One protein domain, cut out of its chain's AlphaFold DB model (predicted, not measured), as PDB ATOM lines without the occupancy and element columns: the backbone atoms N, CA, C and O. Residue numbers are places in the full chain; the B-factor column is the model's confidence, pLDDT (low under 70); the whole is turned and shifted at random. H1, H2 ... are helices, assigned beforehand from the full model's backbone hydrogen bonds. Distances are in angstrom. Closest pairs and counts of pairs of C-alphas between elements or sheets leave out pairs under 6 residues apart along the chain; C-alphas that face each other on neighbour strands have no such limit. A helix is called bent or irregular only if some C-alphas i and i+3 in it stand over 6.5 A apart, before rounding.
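Overview. This is residues 132 to 278 of the 295 residues of the protein "UBC core domain-containing protein" of Glycine max (UniProt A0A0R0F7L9). What shape is this? It is a pack of crossed helices with H2b, the second arm of bent H2, near its middle, and bent H3 between H1 and H5. H4 and H5 make a loose helical hairpin whose tip, residues 250 to 255, sticks out. What is it made of? The printed part has 147 residues, with five named helices, H1 to H5 along the chain, and no named strand: all helix. It is compact, with a radius of gyration of the C-alphas of 15.9 A and spans of 57 by 39 by 27 A.

Arrangement. Which helices are bent? H1, residues 132 to 154, is not bent; H2, residues 161 to 184, and H3, residues 207 to 226, were each assigned as one helix by hydrogen bonds but are bent, with 7.5 A between C-alphas 170 and 173 and 7.0 A between C-alphas 215 and 218. Their arms are H2a, residues 161 to 170, H2b, residues 173 to 184, H3a, residues 207 to 215, and H3b, residues 218 to 226. What does H1 touch? With residues 139 to 143 alone it touches H3a at a shallow tilt of 15 degrees, the same way; the closest C-alphas, of Glu 139 and Phe 209, are 6.2 A apart. With residues 152 to 153 alone it touches H2a, the closest C-alphas, of Leu 153 and Ser 165, being 6.7 A apart. What follows outward? H2b, with residues 179 to 183 alone, touches H3a in a helical hairpin, closest at the C-alphas of Val 183 and Lys 210, 5.4 A. H5, residues 256 to 276, touches H3b with residues 269 to 276 alone, closest at the C-alphas of Pro 218 and Ile 273, 5.3 A. H4, residues 232 to 247, and H5 are a helical hairpin that only just touches, with 3 pairs of C-alphas within 8 A, the closest, of Ile 242 and Lys 267, at 7.6 A. How are the backbones? In H1, H2a, H2b, H3a, H3b, H4 and H5 every O i to N i+4 pair is within hydrogen-bond range.

Along the chain. Where does H1 begin? C-alpha 132 is at (199.364, 238.344, 265.948), and H1 is 33.7 A long. Where do the last helices lie? H4 measures 23.3 A; H5 measures 29.8 A and ends at C-alpha 276, (198.614, 266.003, 244.655).

Size, cuts and confidence. How far does it reach, and is it cut? The two C-alphas farthest apart, of Asn 159 and Gly 252, are 57.1 A apart, and the printed part has no cut. Which link is long, and where is confidence low? The link from H2 to H3 is long, 22 residues; pLDDT is under 70 at residues 195 to 201, 235 to 266 and 276 to 278.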
ATOM      1  N   SER A 132     198.828 237.879 267.232       91.32
ATOM      2  CA  SER A 132     199.364 238.344 265.948       91.32
ATOM      3  C   SER A 132     198.314 238.357 264.831       91.32
ATOM      4  O   SER A 132     198.336 239.275 264.014       91.32
ATOM      5  N   LYS A 133     197.387 237.385 264.792       93.05
ATOM      6  CA  LYS A 133     196.282 237.379 263.820       93.05
ATOM      7  C   LYS A 133     195.286 238.500 264.121       93.05
ATOM      8  O   LYS A 133     194.879 239.198 263.195       93.05
ATOM      9  N   SER A 134     194.979 238.736 265.402       94.75
ATOM     10  CA  SER A 134     194.133 239.864 265.825       94.75
ATOM     11  C   SER A 134     194.725 241.211 265.401       94.75
ATOM     12  O   SER A 134     194.022 242.041 264.835       94.75
ATOM     13  N   ARG A 135     196.041 241.409 265.556       94.64
ATOM     14  CA  ARG A 135     196.720 242.640 265.110       94.64
ATOM     15  C   ARG A 135     196.632 242.872 263.602       94.64
ATOM     16  O   ARG A 135     196.308 243.978 263.178       94.64
ATOM     17  N   VAL A 136     196.856 241.837 262.790       95.23
ATOM     18  CA  VAL A 136     196.696 241.931 261.324       95.23
ATOM     19  C   VAL A 136     195.235 242.194 260.941       95.23
ATOM     20  O   VAL A 136     194.955 242.924 259.989       95.23
ATOM     21  N   TYR A 137     194.278 241.644 261.690       96.57
ATOM     22  CA  TYR A 137     192.866 241.957 261.494       96.57
ATOM     23  C   TYR A 137     192.562 243.425 261.817       96.57
ATOM     24  O   TYR A 137     191.890 244.080 261.024       96.57
ATOM     25  N   ASN A 138     193.096 243.962 262.919       97.88
ATOM     26  CA  ASN A 138     192.939 245.371 263.291       97.88
ATOM     27  C   ASN A 138     193.497 246.304 262.212       97.88
ATOM     28  O   ASN A 138     192.823 247.254 261.823       97.88
ATOM     29  N   GLU A 139     194.677 245.999 261.671       97.77
ATOM     30  CA  GLU A 139     195.252 246.706 260.522       97.77
ATOM     31  C   GLU A 139     194.282 246.756 259.327       97.77
ATOM     32  O   GLU A 139     194.020 247.826 258.774       97.77
ATOM     33  N   ASN A 140     193.697 245.616 258.952       97.52
ATOM     34  CA  ASN A 140     192.733 245.549 257.852       97.52
ATOM     35  C   ASN A 140     191.413 246.274 258.168       97.52
ATOM     36  O   ASN A 140     190.888 246.985 257.309       97.52
ATOM     37  N   ALA A 141     190.891 246.140 259.387       98.24
ATOM     38  CA  ALA A 141     189.683 246.831 259.830       98.24
ATOM     39  C   ALA A 141     189.871 248.357 259.817       98.24
ATOM     40  O   ALA A 141     188.991 249.079 259.350       98.24
ATOM     41  N   PHE A 142     191.039 248.854 260.227       98.27
ATOM     42  CA  PHE A 142     191.361 250.279 260.165       98.27
ATOM     43  C   PHE A 142     191.506 250.790 258.729       98.27
ATOM     44  O   PHE A 142     190.983 251.853 258.399       98.27
ATOM     45  N   ILE A 143     192.133 250.018 257.834       97.44
ATOM     46  CA  ILE A 143     192.171 250.353 256.402       97.44
ATOM     47  C   ILE A 143     190.754 250.536 255.850       97.44
ATOM     48  O   ILE A 143     190.471 251.529 255.181       97.44
ATOM     49  N   ILE A 144     189.858 249.588 256.135       97.85
ATOM     50  CA  ILE A 144     188.465 249.651 255.683       97.85
ATOM     51  C   ILE A 144     187.736 250.835 256.337       97.85
ATOM     52  O   ILE A 144     186.987 251.527 255.650       97.85
ATOM     53  N   THR A 145     187.985 251.131 257.615       98.32
ATOM     54  CA  THR A 145     187.436 252.316 258.307       98.32
ATOM     55  C   THR A 145     187.829 253.609 257.587       98.32
ATOM     56  O   THR A 145     186.979 254.443 257.274       98.32
ATOM     57  N   CYS A 146     189.102 253.750 257.217       97.11
ATOM     58  CA  CYS A 146     189.598 254.897 256.458       97.11
ATOM     59  C   CYS A 146     188.979 254.975 255.046       97.11
ATOM     60  O   CYS A 146     188.581 256.054 254.601       97.11
ATOM     61  N   TYR A 147     188.853 253.845 254.338       96.56
ATOM     62  CA  TYR A 147     188.215 253.805 253.015       96.56
ATOM     63  C   TYR A 147     186.729 254.165 253.062       96.56
ATOM     64  O   TYR A 147     186.268 254.980 252.266       96.56
ATOM     65  N   THR A 148     185.976 253.582 253.992       97.12
ATOM     66  CA  THR A 148     184.540 253.856 254.155       97.12
ATOM     67  C   THR A 148     184.293 255.307 254.567       97.12
ATOM     68  O   THR A 148     183.400 255.942 254.014       97.12
ATOM     69  N   SER A 149     185.154 255.885 255.411       96.61
ATOM     70  CA  SER A 149     185.137 257.318 255.751       96.61
ATOM     71  C   SER A 149     185.315 258.215 254.520       96.61
ATOM     72  O   SER A 149     184.562 259.165 254.311       96.61
ATOM     73  N   PHE A 150     186.262 257.886 253.639       96.56
ATOM     74  CA  PHE A 150     186.439 258.596 252.370       96.56
ATOM     75  C   PHE A 150     185.231 258.455 251.438       96.56
ATOM     76  O   PHE A 150     184.818 259.436 250.821       96.56
ATOM     77  N   LEU A 151     184.632 257.263 251.347       96.87
ATOM     78  CA  LEU A 151     183.422 257.052 250.548       96.87
ATOM     79  C   LEU A 151     182.234 257.851 251.094       96.87
ATOM     80  O   LEU A 151     181.491 258.427 250.301       96.87
ATOM     81  N   LEU A 152     182.093 257.944 252.418       96.60
ATOM     82  CA  LEU A 152     181.094 258.779 253.084       96.60
ATOM     83  C   LEU A 152     181.311 260.271 252.820       96.60
ATOM     84  O   LEU A 152     180.348 260.992 252.598       96.60
ATOM     85  N   LEU A 153     182.558 260.746 252.777       94.93
ATOM     86  CA  LEU A 153     182.854 262.133 252.401       94.93
ATOM     87  C   LEU A 153     182.462 262.461 250.955       94.93
ATOM     88  O   LEU A 153     182.058 263.593 250.664       94.93
ATOM     89  N   GLN A 154     182.606 261.491 250.050       93.99
ATOM     90  CA  GLN A 154     182.227 261.636 248.644       93.99
ATOM     91  C   GLN A 154     180.717 261.524 248.433       93.99
ATOM     92  O   GLN A 154     180.152 262.257 247.627       93.99
ATOM     93  N   ARG A 155     180.076 260.582 249.129       95.20
ATOM     94  CA  ARG A 155     178.663 260.230 248.974       95.20
ATOM     95  C   ARG A 155     178.031 260.046 250.357       95.20
ATOM     96  O   ARG A 155     177.767 258.909 250.755       95.20
ATOM     97  N   PRO A 156     177.834 261.142 251.109       95.37
ATOM     98  CA  PRO A 156     177.189 261.066 252.410       95.37
ATOM     99  C   PRO A 156     175.769 260.518 252.263       95.37
ATOM    100  O   PRO A 156     175.099 260.739 251.253       95.37
ATOM    101  N   LEU A 157     175.305 259.794 253.280       95.14
ATOM    102  CA  LEU A 157     173.928 259.320 253.292       95.14
ATOM    103  C   LEU A 157     172.964 260.501 253.443       95.14
ATOM    104  O   LEU A 157     173.247 261.452 254.172       95.14
ATOM    105  N   ARG A 158     171.805 260.401 252.781       92.68
ATOM    106  CA  ARG A 158     170.779 261.450 252.786       92.68
ATOM    107  C   ARG A 158     170.448 261.906 254.207       92.68
ATOM    108  O   ARG A 158     170.223 261.066 255.084       92.68
ATOM    109  N   ASN A 159     170.361 263.220 254.390       91.64
ATOM    110  CA  ASN A 159     170.116 263.926 255.649       91.64
ATOM    111  C   ASN A 159     171.277 263.870 256.658       91.64
ATOM    112  O   ASN A 159     171.146 264.412 257.749       91.64
ATOM    113  N   PHE A 160     172.409 263.242 256.345       95.45
ATOM    114  CA  PHE A 160     173.605 263.239 257.193       95.45
ATOM    115  C   PHE A 160     174.779 263.995 256.558       95.45
ATOM    116  O   PHE A 160     175.889 263.938 257.072       95.45
ATOM    117  N   GLU A 161     174.557 264.746 255.481       95.68
ATOM    118  CA  GLU A 161     175.595 265.444 254.718       95.68
ATOM    119  C   GLU A 161     176.380 266.431 255.589       95.68
ATOM    120  O   GLU A 161     177.608 266.363 255.652       95.68
ATOM    121  N   ALA A 162     175.668 267.300 256.314       95.02
ATOM    122  CA  ALA A 162     176.279 268.262 257.227       95.02
ATOM    123  C   ALA A 162     176.986 267.570 258.403       95.02
ATOM    124  O   ALA A 162     178.099 267.949 258.750       95.02
ATOM    125  N   PHE A 163     176.375 266.521 258.965       95.85
ATOM    126  CA  PHE A 163     176.946 265.752 260.074       95.85
ATOM    127  C   PHE A 163     178.266 265.078 259.675       95.85
ATOM    128  O   PHE A 163     179.281 265.257 260.340       95.85
ATOM    129  N   VAL A 164     178.270 264.358 258.548       96.94
ATOM    130  CA  VAL A 164     179.455 263.682 258.003       96.94
ATOM    131  C   VAL A 164     180.560 264.694 257.709       96.94
ATOM    132  O   VAL A 164     181.717 264.446 258.041       96.94
ATOM    133  N   SER A 165     180.216 265.839 257.109       95.33
ATOM    134  CA  SER A 165     181.196 266.884 256.815       95.33
ATOM    135  C   SER A 165     181.789 267.484 258.090       95.33
ATOM    136  O   SER A 165     183.005 267.583 258.186       95.33
ATOM    137  N   ALA A 166     180.956 267.858 259.067       95.82
ATOM    138  CA  ALA A 166     181.407 268.453 260.322       95.82
ATOM    139  C   ALA A 166     182.317 267.496 261.104       95.82
ATOM    140  O   ALA A 166     183.449 267.861 261.420       95.82
ATOM    141  N   HIS A 167     181.869 266.249 261.304       96.91
ATOM    142  CA  HIS A 167     182.630 265.208 262.001       96.91
ATOM    143  C   HIS A 167     184.012 265.007 261.381       96.91
ATOM    144  O   HIS A 167     185.032 265.104 262.055       96.91
ATOM    145  N   PHE A 168     184.083 264.766 260.071       96.45
ATOM    146  CA  PHE A 168     185.368 264.507 259.432       96.45
ATOM    147  C   PHE A 168     186.250 265.749 259.305       96.45
ATOM    148  O   PHE A 168     187.470 265.600 259.296       96.45
ATOM    149  N   CYS A 169     185.685 266.957 259.240       94.61
ATOM    150  CA  CYS A 169     186.478 268.183 259.298       94.61
ATOM    151  C   CYS A 169     187.141 268.373 260.663       94.61
ATOM    152  O   CYS A 169     188.328 268.689 260.717       94.61
ATOM    153  N   GLU A 170     186.402 268.127 261.744       94.41
ATOM    154  CA  GLU A 170     186.914 268.197 263.114       94.41
ATOM    155  C   GLU A 170     187.961 267.104 263.384       94.41
ATOM    156  O   GLU A 170     189.029 267.361 263.940       94.41
ATOM    157  N   ARG A 171     187.690 265.871 262.939       94.94
ATOM    158  CA  ARG A 171     188.532 264.698 263.220       94.94
ATOM    159  C   ARG A 171     189.668 264.479 262.217       94.94
ATOM    160  O   ARG A 171     190.482 263.578 262.417       94.94
ATOM    161  N   ALA A 172     189.784 265.300 261.172       94.24
ATOM    162  CA  ALA A 172     190.780 265.121 260.111       94.24
ATOM    163  C   ALA A 172     192.219 265.032 260.637       94.24
ATOM    164  O   ALA A 172     192.966 264.134 260.245       94.24
ATOM    165  N   PHE A 173     192.618 265.955 261.520       92.08
ATOM    166  CA  PHE A 173     193.980 265.988 262.050       92.08
ATOM    167  C   PHE A 173     194.298 264.746 262.908       92.08
ATOM    168  O   PHE A 173     195.298 264.082 262.607       92.08
ATOM    169  N   PRO A 174     193.465 264.352 263.899       93.10
ATOM    170  CA  PRO A 174     193.629 263.085 264.614       93.10
ATOM    171  C   PRO A 174     193.685 261.852 263.702       93.10
ATOM    172  O   PRO A 174     194.594 261.037 263.850       93.10
ATOM    173  N   ILE A 175     192.780 261.733 262.723       94.94
ATOM    174  CA  ILE A 175     192.721 260.577 261.810       94.94
ATOM    175  C   ILE A 175     194.019 260.445 261.010       94.94
ATOM    176  O   ILE A 175     194.605 259.363 260.923       94.94
ATOM    177  N   LEU A 176     194.483 261.543 260.410       92.81
ATOM    178  CA  LEU A 176     195.700 261.534 259.603       92.81
ATOM    179  C   LEU A 176     196.947 261.281 260.465       92.81
ATOM    180  O   LEU A 176     197.831 260.525 260.059       92.81
ATOM    181  N   SER A 177     196.996 261.844 261.673       91.03
ATOM    182  CA  SER A 177     198.082 261.596 262.629       91.03
ATOM    183  C   SER A 177     198.138 260.120 263.038       91.03
ATOM    184  O   SER A 177     199.193 259.497 262.924       91.03
ATOM    185  N   ALA A 178     196.988 259.517 263.360       93.39
ATOM    186  CA  ALA A 178     196.872 258.089 263.647       93.39
ATOM    187  C   ALA A 178     197.352 257.227 262.471       93.39
ATOM    188  O   ALA A 178     198.156 256.314 262.649       93.39
ATOM    189  N   CYS A 179     196.936 257.558 261.241       93.11
ATOM    190  CA  CYS A 179     197.406 256.865 260.042       93.11
ATOM    191  C   CYS A 179     198.938 256.895 259.926       93.11
ATOM    192  O   CYS A 179     199.552 255.876 259.603       93.11
ATOM    193  N   SER A 180     199.559 258.052 260.181       89.58
ATOM    194  CA  SER A 180     201.017 258.206 260.152       89.58
ATOM    195  C   SER A 180     201.690 257.361 261.235       89.58
ATOM    196  O   SER A 180     202.641 256.626 260.952       89.58
ATOM    197  N   ASP A 181     201.171 257.397 262.459       89.98
ATOM    198  CA  ASP A 181     201.727 256.667 263.595       89.98
ATOM    199  C   ASP A 181     201.643 255.153 263.415       89.98
ATOM    200  O   ASP A 181     202.641 254.454 263.628       89.98
ATOM    201  N   TYR A 182     200.510 254.647 262.929       93.31
ATOM    202  CA  TYR A 182     200.334 253.227 262.639       93.31
ATOM    203  C   TYR A 182     201.241 252.763 261.500       93.31
ATOM    204  O   TYR A 182     201.917 251.747 261.625       93.31
ATOM    205  N   VAL A 183     201.335 253.506 260.390       90.92
ATOM    206  CA  VAL A 183     202.205 253.123 259.258       90.92
ATOM    207  C   VAL A 183     203.680 253.093 259.666       90.92
ATOM    208  O   VAL A 183     204.441 252.219 259.221       90.92
ATOM    209  N   ASN A 184     204.083 254.025 260.532       86.39
ATOM    210  CA  ASN A 184     205.442 254.106 261.052       86.39
ATOM    211  C   ASN A 184     205.724 253.132 262.208       86.39
ATOM    212  O   ASN A 184     206.880 253.001 262.614       86.39
ATOM    213  N   GLY A 185     204.710 252.413 262.700       89.77
ATOM    214  CA  GLY A 185     204.839 251.501 263.835       89.77
ATOM    215  C   GLY A 185     205.214 252.220 265.127       89.77
ATOM    216  O   GLY A 185     205.959 251.661 265.929       89.77
ATOM    217  N   ARG A 186     204.759 253.467 265.312       88.39
ATOM    218  CA  ARG A 186     204.929 254.213 266.570       88.39
ATOM    219  C   ARG A 186     203.999 253.676 267.659       88.39
ATOM    220  O   ARG A 186     204.402 253.609 268.813       88.39
ATOM    221  N   VAL A 187     202.801 253.235 267.271       91.60
ATOM    222  CA  VAL A 187     201.809 252.571 268.131       91.60
ATOM    223  C   VAL A 187     201.046 251.495 267.342       91.60
ATOM    224  O   VAL A 187     201.071 251.487 266.108       91.60
ATOM    225  N   GLU A 188     200.392 250.569 268.048       93.23
ATOM    226  CA  GLU A 188     199.483 249.579 267.451       93.23
ATOM    227  C   GLU A 188     198.159 250.231 267.022       93.23
ATOM    228  O   GLU A 188     197.700 251.193 267.639       93.23
ATOM    229  N   VAL A 189     197.524 249.689 265.978       96.03
ATOM    230  CA  VAL A 189     196.215 250.158 265.497       96.03
ATOM    231  C   VAL A 189     195.174 250.089 266.618       96.03
ATOM    232  O   VAL A 189     194.961 249.030 267.205       96.03
ATOM    233  N   GLY A 190     194.521 251.224 266.880       93.72
ATOM    234  CA  GLY A 190     193.560 251.420 267.966       93.72
ATOM    235  C   GLY A 190     194.135 252.160 269.176       93.72
ATOM    236  O   GLY A 190     193.364 252.714 269.948       93.72
ATOM    237  N   TYR A 191     195.461 252.245 269.316       92.02
ATOM    238  CA  TYR A 191     196.130 252.856 270.475       92.02
ATOM    239  C   TYR A 191     196.692 254.259 270.204       92.02
ATOM    240  O   TYR A 191     197.529 254.747 270.964       92.02
ATOM    241  N   TYR A 192     196.269 254.920 269.124       89.99
ATOM    242  CA  TYR A 192     196.619 256.323 268.912       89.99
ATOM    243  C   TYR A 192     195.994 257.211 269.998       89.99
ATOM    244  O   TYR A 192     194.807 257.099 270.305       89.99
ATOM    245  N   SER A 193     196.797 258.122 270.541       84.24
ATOM    246  CA  SER A 193     196.367 259.192 271.436       84.24
ATOM    247  C   SER A 193     197.203 260.433 271.149       84.24
ATOM    248  O   SER A 193     198.415 260.321 270.958       84.24
ATOM    249  N   SER A 194     196.572 261.610 271.149       73.47
ATOM    250  CA  SER A 194     197.266 262.898 271.000       73.47
ATOM    251  C   SER A 194     198.311 263.137 272.090       73.47
ATOM    252  O   SER A 194     199.279 263.862 271.867       73.47
ATOM    253  N   ASP A 195     198.126 262.507 273.252       69.04
ATOM    254  CA  ASP A 195     198.891 262.805 274.461       69.04
ATOM    255  C   ASP A 195     200.068 261.837 274.650       69.04
ATOM    256  O   ASP A 195     201.054 262.160 275.320       69.04
ATOM    257  N   LEU A 196     200.014 260.652 274.029       61.25
ATOM    258  CA  LEU A 196     201.083 259.663 274.132       61.25
ATOM    259  C   LEU A 196     202.217 259.976 273.151       61.25
ATOM    260  O   LEU A 196     202.264 259.513 272.012       61.25
ATOM    261  N   ARG A 197     203.214 260.713 273.644       56.33
ATOM    262  CA  ARG A 197     204.509 260.863 272.974       56.33
ATOM    263  C   ARG A 197     205.261 259.524 272.954       56.33
ATOM    264  O   ARG A 197     205.899 259.159 273.932       56.33
ATOM    265  N   SER A 198     205.180 258.833 271.814       55.39
ATOM    266  CA  SER A 198     206.087 257.798 271.280       55.39
ATOM    267  C   SER A 198     206.886 256.993 272.320       55.39
ATOM    268  O   SER A 198     207.992 257.374 272.714       55.39
ATOM    269  N   SER A 199     206.361 255.823 272.704       55.34
ATOM    270  CA  SER A 199     207.172 254.773 273.335       55.34
ATOM    271  C   SER A 199     208.355 254.420 272.423       55.34
ATOM    272  O   SER A 199     208.215 254.344 271.202       55.34
ATOM    273  N   SER A 200     209.545 254.183 272.988       59.11
ATOM    274  CA  SER A 200     210.746 253.919 272.180       59.11
ATOM    275  C   SER A 200     210.693 252.588 271.416       59.11
ATOM    276  O   SER A 200     211.558 252.331 270.573       59.11
ATOM    277  N   SER A 201     209.738 251.712 271.738       69.31
ATOM    278  CA  SER A 201     209.540 250.427 271.075       69.31
ATOM    279  C   SER A 201     208.725 250.598 269.797       69.31
ATOM    280  O   SER A 201     207.547 250.935 269.843       69.31
ATOM    281  N   THR A 202     209.334 250.311 268.646       79.73
ATOM    282  CA  THR A 202     208.600 250.244 267.380       79.73
ATOM    283  C   THR A 202     207.760 248.976 267.319       79.73
ATOM    284  O   THR A 202     208.288 247.872 267.465       79.73
ATOM    285  N   VAL A 203     206.479 249.137 267.025       87.42
ATOM    286  CA  VAL A 203     205.525 248.059 266.782       87.42
ATOM    287  C   VAL A 203     205.776 247.439 265.405       87.42
ATOM    288  O   VAL A 203     206.076 248.129 264.424       87.42
ATOM    289  N   ARG A 204     205.648 246.111 265.307       90.93
ATOM    290  CA  ARG A 204     205.687 245.413 264.018       90.93
ATOM    291  C   ARG A 204     204.382 245.666 263.268       90.93
ATOM    292  O   ARG A 204     203.317 245.335 263.761       90.93
ATOM    293  N   VAL A 205     204.503 246.173 262.046       91.33
ATOM    294  CA  VAL A 205     203.373 246.515 261.174       91.33
ATOM    295  C   VAL A 205     203.490 245.728 259.874       91.33
ATOM    296  O   VAL A 205     204.599 245.631 259.323       91.33
ATOM    297  N   SER A 206     202.389 245.161 259.376       94.30
ATOM    298  CA  SER A 206     202.426 244.333 258.167       94.30
ATOM    299  C   SER A 206     202.824 245.132 256.923       94.30
ATOM    300  O   SER A 206     202.605 246.340 256.797       94.30
ATOM    301  N   ARG A 207     203.457 244.443 255.967       93.12
ATOM    302  CA  ARG A 207     203.861 245.052 254.695       93.12
ATOM    303  C   ARG A 207     202.646 245.516 253.891       93.12
ATOM    304  O   ARG A 207     202.675 246.618 253.352       93.12
ATOM    305  N   GLU A 208     201.602 244.692 253.857       93.62
ATOM    306  CA  GLU A 208     200.347 244.986 253.166       93.62
ATOM    307  C   GLU A 208     199.677 246.237 253.739       93.62
ATOM    308  O   GLU A 208     199.281 247.120 252.975       93.62
ATOM    309  N   PHE A 209     199.638 246.368 255.073       95.34
ATOM    310  CA  PHE A 209     199.078 247.550 255.719       95.34
ATOM    311  C   PHE A 209     199.798 248.826 255.294       95.34
ATOM    312  O   PHE A 209     199.170 249.788 254.846       95.34
ATOM    313  N   LYS A 210     201.136 248.812 255.353       92.27
ATOM    314  CA  LYS A 210     201.952 249.952 254.921       92.27
ATOM    315  C   LYS A 210     201.692 250.299 253.463       92.27
ATOM    316  O   LYS A 210     201.474 251.462 253.149       92.27
ATOM    317  N   GLU A 211     201.712 249.317 252.567       91.15
ATOM    318  CA  GLU A 211     201.527 249.550 251.133       91.15
ATOM    319  C   GLU A 211     200.159 250.174 250.822       91.15
ATOM    320  O   GLU A 211     200.110 251.189 250.119       91.15
ATOM    321  N   LYS A 212     199.071 249.646 251.400       93.46
ATOM    322  CA  LYS A 212     197.715 250.186 251.213       93.46
ATOM    323  C   LYS A 212     197.572 251.594 251.789       93.46
ATOM    324  O   LYS A 212     197.130 252.500 251.082       93.46
ATOM    325  N   MET A 213     198.019 251.816 253.026       92.29
ATOM    326  CA  MET A 213     197.916 253.130 253.668       92.29
ATOM    327  C   MET A 213     198.751 254.195 252.949       92.29
ATOM    328  O   MET A 213     198.264 255.300 252.741       92.29
ATOM    329  N   ILE A 214     199.958 253.876 252.468       85.18
ATOM    330  CA  ILE A 214     200.785 254.815 251.679       85.18
ATOM    331  C   ILE A 214     200.092 255.244 250.388       85.18
ATOM    332  O   ILE A 214     200.246 256.378 249.929       85.18
ATOM    333  N   GLN A 215     199.390 254.317 249.739       85.51
ATOM    334  CA  GLN A 215     198.656 254.618 248.516       85.51
ATOM    335  C   GLN A 215     197.404 255.447 248.795       85.51
ATOM    336  O   GLN A 215     197.056 256.303 247.983       85.51
ATOM    337  N   PHE A 216     196.741 255.197 249.923       89.74
ATOM    338  CA  PHE A 216     195.459 255.805 250.239       89.74
ATOM    339  C   PHE A 216     195.559 257.151 250.964       89.74
ATOM    340  O   PHE A 216     194.769 258.048 250.678       89.74
ATOM    341  N   TYR A 217     196.555 257.331 251.830       89.93
ATOM    342  CA  TYR A 217     196.727 258.524 252.660       89.93
ATOM    343  C   TYR A 217     196.612 259.847 251.882       89.93
ATOM    344  O   TYR A 217     195.860 260.713 252.327       89.93
ATOM    345  N   PRO A 218     197.251 260.031 250.703       88.02
ATOM    346  CA  PRO A 218     197.121 261.285 249.958       88.02
ATOM    347  C   PRO A 218     195.683 261.575 249.503       88.02
ATOM    348  O   PRO A 218     195.263 262.729 249.508       88.02
ATOM    349  N   LYS A 219     194.910 260.533 249.157       90.13
ATOM    350  CA  LYS A 219     193.498 260.669 248.760       90.13
ATOM    351  C   LYS A 219     192.642 261.111 249.944       90.13
ATOM    352  O   LYS A 219     191.811 262.002 249.793       90.13
ATOM    353  N   LEU A 220     192.873 260.517 251.116       92.13
ATOM    354  CA  LEU A 220     192.171 260.875 252.348       92.13
ATOM    355  C   LEU A 220     192.511 262.308 252.791       92.13
ATOM    356  O   LEU A 220     191.608 263.099 253.050       92.13
ATOM    357  N   PHE A 221     193.798 262.674 252.774       91.09
ATOM    358  CA  PHE A 221     194.268 264.033 253.060       91.09
ATOM    359  C   PHE A 221     193.599 265.069 252.146       91.09
ATOM    360  O   PHE A 221     193.072 266.078 252.615       91.09
ATOM    361  N   GLN A 222     193.583 264.809 250.834       89.56
ATOM    362  CA  GLN A 222     192.949 265.702 249.868       89.56
ATOM    363  C   GLN A 222     191.439 265.819 250.110       89.56
ATOM    364  O   GLN A 222     190.910 266.927 250.032       89.56
ATOM    365  N   ALA A 223     190.757 264.713 250.425       92.16
ATOM    366  CA  ALA A 223     189.325 264.716 250.714       92.16
ATOM    367  C   ALA A 223     188.983 265.575 251.940       92.16
ATOM    368  O   ALA A 223     188.082 266.405 251.849       92.16
ATOM    369  N   PHE A 224     189.728 265.444 253.044       93.55
ATOM    370  CA  PHE A 224     189.529 266.288 254.227       93.55
ATOM    371  C   PHE A 224     189.775 267.767 253.924       93.55
ATOM    372  O   PHE A 224     188.949 268.616 254.255       93.55
ATOM    373  N   ARG A 225     190.867 268.084 253.218       89.81
ATOM    374  CA  ARG A 225     191.181 269.466 252.838       89.81
ATOM    375  C   ARG A 225     190.083 270.094 251.975       89.81
ATOM    376  O   ARG A 225     189.708 271.235 252.209       89.81
ATOM    377  N   LEU A 226     189.546 269.357 250.998       89.35
ATOM    378  CA  LEU A 226     188.455 269.835 250.133       89.35
ATOM    379  C   LEU A 226     187.148 270.090 250.896       89.35
ATOM    380  O   LEU A 226     186.313 270.852 250.421       89.35
ATOM    381  N   LYS A 227     186.969 269.473 252.066       88.25
ATOM    382  CA  LYS A 227     185.821 269.708 252.952       88.25
ATOM    383  C   LYS A 227     186.041 270.856 253.942       88.25
ATOM    384  O   LYS A 227     185.124 271.181 254.686       88.25
ATOM    385  N   GLY A 228     187.212 271.495 253.919       89.11
ATOM    386  CA  GLY A 228     187.546 272.633 254.780       89.11
ATOM    387  C   GLY A 228     188.266 272.255 256.076       89.11
ATOM    388  O   GLY A 228     188.412 273.102 256.951       89.11
ATOM    389  N   ALA A 229     188.734 271.012 256.218       88.54
ATOM    390  CA  ALA A 229     189.494 270.610 257.394       88.54
ATOM    391  C   ALA A 229     190.852 271.333 257.469       88.54
ATOM    392  O   ALA A 229     191.614 271.349 256.495       88.54
ATOM    393  N   SER A 230     191.197 271.867 258.646       86.61
ATOM    394  CA  SER A 230     192.511 272.473 258.891       86.61
ATOM    395  C   SER A 230     193.573 271.388 259.091       86.61
ATOM    396  O   SER A 230     193.820 270.911 260.195       86.61
ATOM    397  N   VAL A 231     194.190 270.962 257.989       81.79
ATOM    398  CA  VAL A 231     195.243 269.926 257.971       81.79
ATOM    399  C   VAL A 231     196.630 270.486 257.628       81.79
ATOM    400  O   VAL A 231     197.576 269.723 257.441       81.79
ATOM    401  N   GLY A 232     196.767 271.816 257.540       73.49
ATOM    402  CA  GLY A 232     198.014 272.497 257.164       73.49
ATOM    403  C   GLY A 232     199.168 272.205 258.125       73.49
ATOM    404  O   GLY A 232     200.232 271.778 257.682       73.49
ATOM    405  N   GLY A 233     198.918 272.298 259.436       76.09
ATOM    406  CA  GLY A 233     199.931 272.020 260.463       76.09
ATOM    407  C   GLY A 233     200.463 270.584 260.437       76.09
ATOM    408  O   GLY A 233     201.570 270.321 260.897       76.09
ATOM    409  N   LEU A 234     199.719 269.644 259.841       73.47
ATOM    410  CA  LEU A 234     200.215 268.289 259.647       73.47
ATOM    411  C   LEU A 234     201.329 268.260 258.601       73.47
ATOM    412  O   LEU A 234     202.335 267.605 258.816       73.47
ATOM    413  N   VAL A 235     201.191 268.986 257.491       69.88
ATOM    414  CA  VAL A 235     202.252 269.066 256.476       69.88
ATOM    415  C   VAL A 235     203.531 269.622 257.092       69.88
ATOM    416  O   VAL A 235     204.585 269.017 256.926       69.88
ATOM    417  N   GLU A 236     203.423 270.718 257.842       68.44
ATOM    418  CA  GLU A 236     204.560 271.355 258.515       68.44
ATOM    419  C   GLU A 236     205.214 270.404 259.523       68.44
ATOM    420  O   GLU A 236     206.429 270.207 259.495       68.44
ATOM    421  N   HIS A 237     204.418 269.737 260.367       67.40
ATOM    422  CA  HIS A 237     204.924 268.755 261.325       67.40
ATOM    423  C   HIS A 237     205.674 267.614 260.629       67.40
ATOM    424  O   HIS A 237     206.759 267.214 261.047       67.40
ATOM    425  N   LEU A 238     205.118 267.124 259.525       62.87
ATOM    426  CA  LEU A 238     205.688 266.048 258.731       62.87
ATOM    427  C   LEU A 238     206.978 266.464 258.001       62.87
ATOM    428  O   LEU A 238     207.893 265.649 257.862       62.87
ATOM    429  N   GLU A 239     207.082 267.712 257.542       65.54
ATOM    430  CA  GLU A 239     208.315 268.270 256.973       65.54
ATOM    431  C   GLU A 239     209.405 268.422 258.042       65.54
ATOM    432  O   GLU A 239     210.529 267.954 257.838       65.54
ATOM    433  N   LEU A 240     209.053 268.944 259.221       65.64
ATOM    434  CA  LEU A 240     209.958 269.044 260.369       65.64
ATOM    435  C   LEU A 240     210.459 267.667 260.836       65.64
ATOM    436  O   LEU A 240     211.642 267.520 261.157       65.64
ATOM    437  N   GLU A 241     209.604 266.633 260.848       61.69
ATOM    438  CA  GLU A 241     210.019 265.258 261.169       61.69
ATOM    439  C   GLU A 241     211.067 264.733 260.176       61.69
ATOM    440  O   GLU A 241     212.039 264.085 260.584       61.69
ATOM    441  N   ILE A 242     210.906 265.024 258.878       63.11
ATOM    442  CA  ILE A 242     211.879 264.641 257.848       63.11
ATOM    443  C   ILE A 242     213.215 265.344 258.113       63.11
ATOM    444  O   ILE A 242     214.230 264.652 258.235       63.11
ATOM    445  N   GLU A 243     213.218 266.665 258.303       64.49
ATOM    446  CA  GLU A 243     214.433 267.458 258.539       64.49
ATOM    447  C   GLU A 243     215.185 267.038 259.812       64.49
ATOM    448  O   GLU A 243     216.405 266.849 259.802       64.49
ATOM    449  N   GLN A 244     214.471 266.838 260.926       64.30
ATOM    450  CA  GLN A 244     215.078 266.370 262.176       64.30
ATOM    451  C   GLN A 244     215.647 264.955 262.037       64.30
ATOM    452  O   GLN A 244     216.663 264.615 262.653       64.30
ATOM    453  N   SER A 245     214.999 264.109 261.233       55.37
ATOM    454  CA  SER A 245     215.474 262.753 260.981       55.37
ATOM    455  C   SER A 245     216.737 262.730 260.114       55.37
ATOM    456  O   SER A 245     217.609 261.901 260.390       55.37
ATOM    457  N   GLU A 246     216.854 263.657 259.154       59.47
ATOM    458  CA  GLU A 246     218.024 263.852 258.289       59.47
ATOM    459  C   GLU A 246     219.226 264.361 259.103       59.47
ATOM    460  O   GLU A 246     220.313 263.784 259.004       59.47
ATOM    461  N   LYS A 247     219.004 265.312 260.027       58.72
ATOM    462  CA  LYS A 247     220.025 265.814 260.970       58.72
ATOM    463  C   LYS A 247     220.541 264.754 261.955       58.72
ATOM    464  O   LYS A 247     221.677 264.849 262.400       58.72
ATOM    465  N   LYS A 248     219.743 263.731 262.295       55.53
ATOM    466  CA  LYS A 248     220.145 262.626 263.198       55.53
ATOM    467  C   LYS A 248     220.817 261.441 262.484       55.53
ATOM    468  O   LYS A 248     221.316 260.539 263.152       55.53
ATOM    469  N   SER A 249     220.806 261.381 261.148       50.13
ATOM    470  CA  SER A 249     221.435 260.286 260.372       50.13
ATOM    471  C   SER A 249     222.948 260.416 260.184       50.13
ATOM    472  O   SER A 249     223.560 259.481 259.681       50.13
ATOM    473  N   SER A 250     223.553 261.521 260.610       51.12
ATOM    474  CA  SER A 250     224.999 261.758 260.541       51.12
ATOM    475  C   SER A 250     225.818 261.013 261.615       51.12
ATOM    476  O   SER A 250     227.040 261.056 261.563       51.12
ATOM    477  N   GLY A 251     225.186 260.278 262.544       47.14
ATOM    478  CA  GLY A 251     225.862 259.392 263.509       47.14
ATOM    479  C   GLY A 251     225.525 257.918 263.265       47.14
ATOM    480  O   GLY A 251     224.387 257.509 263.487       47.14
ATOM    481  N   GLY A 252     226.479 257.131 262.761       39.43
ATOM    482  CA  GLY A 252     226.280 255.749 262.305       39.43
ATOM    483  C   GLY A 252     226.070 254.723 263.428       39.43
ATOM    484  O   GLY A 252     226.894 254.599 264.327       39.43
ATOM    485  N   GLY A 253     224.991 253.938 263.352       49.46
ATOM    486  CA  GLY A 253     224.755 252.776 264.218       49.46
ATOM    487  C   GLY A 253     223.688 251.825 263.658       49.46
ATOM    488  O   GLY A 253     222.680 252.262 263.107       49.46
ATOM    489  N   GLN A 254     223.865 250.508 263.821       50.21
ATOM    490  CA  GLN A 254     223.058 249.442 263.182       50.21
ATOM    491  C   GLN A 254     221.529 249.498 263.440       50.21
ATOM    492  O   GLN A 254     220.755 248.977 262.638       50.21
ATOM    493  N   ARG A 255     221.047 250.230 264.462       48.03
ATOM    494  CA  ARG A 255     219.610 250.553 264.657       48.03
ATOM    495  C   ARG A 255     219.013 251.464 263.561       48.03
ATOM    496  O   ARG A 255     217.804 251.707 263.559       48.03
ATOM    497  N   GLN A 256     219.819 251.967 262.621       49.93
ATOM    498  CA  GLN A 256     219.380 252.857 261.540       49.93
ATOM    499  C   GLN A 256     218.582 252.180 260.421       49.93
ATOM    500  O   GLN A 256     217.741 252.847 259.824       49.93
ATOM    501  N   GLN A 257     218.759 250.887 260.130       42.42
ATOM    502  CA  GLN A 257     218.166 250.301 258.913       42.42
ATOM    503  C   GLN A 257     216.623 250.269 258.912       42.42
ATOM    504  O   GLN A 257     215.995 250.607 257.905       42.42
ATOM    505  N   LEU A 258     215.987 249.935 260.039       43.67
ATOM    506  CA  LEU A 258     214.518 249.891 260.146       43.67
ATOM    507  C   LEU A 258     213.899 251.297 260.201       43.67
ATOM    508  O   LEU A 258     212.912 251.559 259.506       43.67
ATOM    509  N   LYS A 259     214.536 252.229 260.926       49.43
ATOM    510  CA  LYS A 259     214.166 253.656 260.912       49.43
ATOM    511  C   LYS A 259     214.279 254.236 259.497       49.43
ATOM    512  O   LYS A 259     213.373 254.933 259.053       49.43
ATOM    513  N   ASN A 260     215.310 253.859 258.740       52.55
ATOM    514  CA  ASN A 260     215.495 254.256 257.340       52.55
ATOM    515  C   ASN A 260     214.394 253.727 256.408       52.55
ATOM    516  O   ASN A 260     213.985 254.432 255.482       52.55
ATOM    517  N   LYS A 261     213.844 252.532 256.662       52.89
ATOM    518  CA  LYS A 261     212.745 251.984 255.850       52.89
ATOM    519  C   LYS A 261     211.422 252.721 256.088       52.89
ATOM    520  O   LYS A 261     210.735 253.033 255.116       52.89
ATOM    521  N   SER A 262     211.100 253.046 257.345       51.09
ATOM    522  CA  SER A 262     209.923 253.867 257.680       51.09
ATOM    523  C   SER A 262     210.039 255.284 257.115       51.09
ATOM    524  O   SER A 262     209.120 255.771 256.463       51.09
ATOM    525  N   ARG A 263     211.229 255.896 257.225       59.52
ATOM    526  CA  ARG A 263     211.552 257.191 256.598       59.52
ATOM    527  C   ARG A 263     211.293 257.189 255.092       59.52
ATOM    528  O   ARG A 263     210.699 258.122 254.563       59.52
ATOM    529  N   ARG A 264     211.692 256.123 254.385       65.59
ATOM    530  CA  ARG A 264     211.480 255.999 252.932       65.59
ATOM    531  C   ARG A 264     209.997 255.946 252.565       65.59
ATOM    532  O   ARG A 264     209.608 256.460 251.522       65.59
ATOM    533  N   ILE A 265     209.187 255.311 253.405       62.93
ATOM    534  CA  ILE A 265     207.734 255.238 253.256       62.93
ATOM    535  C   ILE A 265     207.114 256.619 253.457       62.93
ATOM    536  O   ILE A 265     206.373 257.089 252.596       62.93
ATOM    537  N   PHE A 266     207.482 257.284 254.545       64.26
ATOM    538  CA  PHE A 266     206.956 258.590 254.895       64.26
ATOM    539  C   PHE A 266     207.301 259.654 253.840       64.26
ATOM    540  O   PHE A 266     206.430 260.365 253.342       64.26
ATOM    541  N   LYS A 267     208.552 259.650 253.365       70.70
ATOM    542  CA  LYS A 267     208.998 260.476 252.238       70.70
ATOM    543  C   LYS A 267     208.178 260.213 250.973       70.70
ATOM    544  O   LYS A 267     207.783 261.157 250.308       70.70
ATOM    545  N   LYS A 268     207.848 258.953 250.657       72.52
ATOM    546  CA  LYS A 268     206.971 258.628 249.514       72.52
ATOM    547  C   LYS A 268     205.550 259.171 249.687       72.52
ATOM    548  O   LYS A 268     204.969 259.609 248.698       72.52
ATOM    549  N   VAL A 269     204.991 259.127 250.899       70.25
ATOM    550  CA  VAL A 269     203.673 259.718 251.194       70.25
ATOM    551  C   VAL A 269     203.727 261.229 250.985       70.25
ATOM    552  O   VAL A 269     202.899 261.756 250.249       70.25
ATOM    553  N   MET A 270     204.740 261.903 251.533       70.14
ATOM    554  CA  MET A 270     204.919 263.348 251.372       70.14
ATOM    555  C   MET A 270     205.136 263.762 249.920       70.14
ATOM    556  O   MET A 270     204.490 264.695 249.462       70.14
ATOM    557  N   GLU A 271     205.971 263.052 249.163       75.22
ATOM    558  CA  GLU A 271     206.150 263.313 247.730       75.22
ATOM    559  C   GLU A 271     204.823 263.181 246.971       75.22
ATOM    560  O   GLU A 271     204.494 264.034 246.151       75.22
ATOM    561  N   LYS A 272     204.002 262.169 247.291       73.35
ATOM    562  CA  LYS A 272     202.662 262.032 246.700       73.35
ATOM    563  C   LYS A 272     201.713 263.149 247.123       73.35
ATOM    564  O   LYS A 272     200.942 263.611 246.287       73.35
ATOM    565  N   ILE A 273     201.755 263.597 248.379       70.88
ATOM    566  CA  ILE A 273     200.962 264.748 248.834       70.88
ATOM    567  C   ILE A 273     201.395 265.982 248.047       70.88
ATOM    568  O   ILE A 273     200.556 266.578 247.389       70.88
ATOM    569  N   LYS A 274     202.693 266.304 247.998       72.23
ATOM    570  CA  LYS A 274     203.237 267.442 247.236       72.23
ATOM    571  C   LYS A 274     202.809 267.413 245.767       72.23
ATOM    572  O   LYS A 274     202.332 268.424 245.257       72.23
ATOM    573  N   GLN A 275     202.885 266.248 245.120       74.07
ATOM    574  CA  GLN A 275     202.374 266.038 243.758       74.07
ATOM    575  C   GLN A 275     200.868 266.321 243.657       74.07
ATOM    576  O   GLN A 275     200.441 267.045 242.764       74.07
ATOM    577  N   THR A 276     200.074 265.801 244.597       68.57
ATOM    578  CA  THR A 276     198.614 266.003 244.655       68.57
ATOM    579  C   THR A 276     198.240 267.467 244.913       68.57
ATOM    580  O   THR A 276     197.220 267.946 244.427       68.57
ATOM    581  N   LEU A 277     199.072 268.197 245.660       69.12
ATOM    582  CA  LEU A 277     198.876 269.610 245.976       69.12
ATOM    583  C   LEU A 277     199.420 270.560 244.900       69.12
ATOM    584  O   LEU A 277     199.264 271.770 245.038       69.12
ATOM    585  N   GLY A 278     200.048 270.041 243.840       62.44
ATOM    586  CA  GLY A 278     200.673 270.859 242.797       62.44
ATOM    587  C   GLY A 278     201.928 271.603 243.263       62.44
ATOM    588  O   GLY A 278     202.396 272.516 242.585       62.44
TER     589      GLY A 278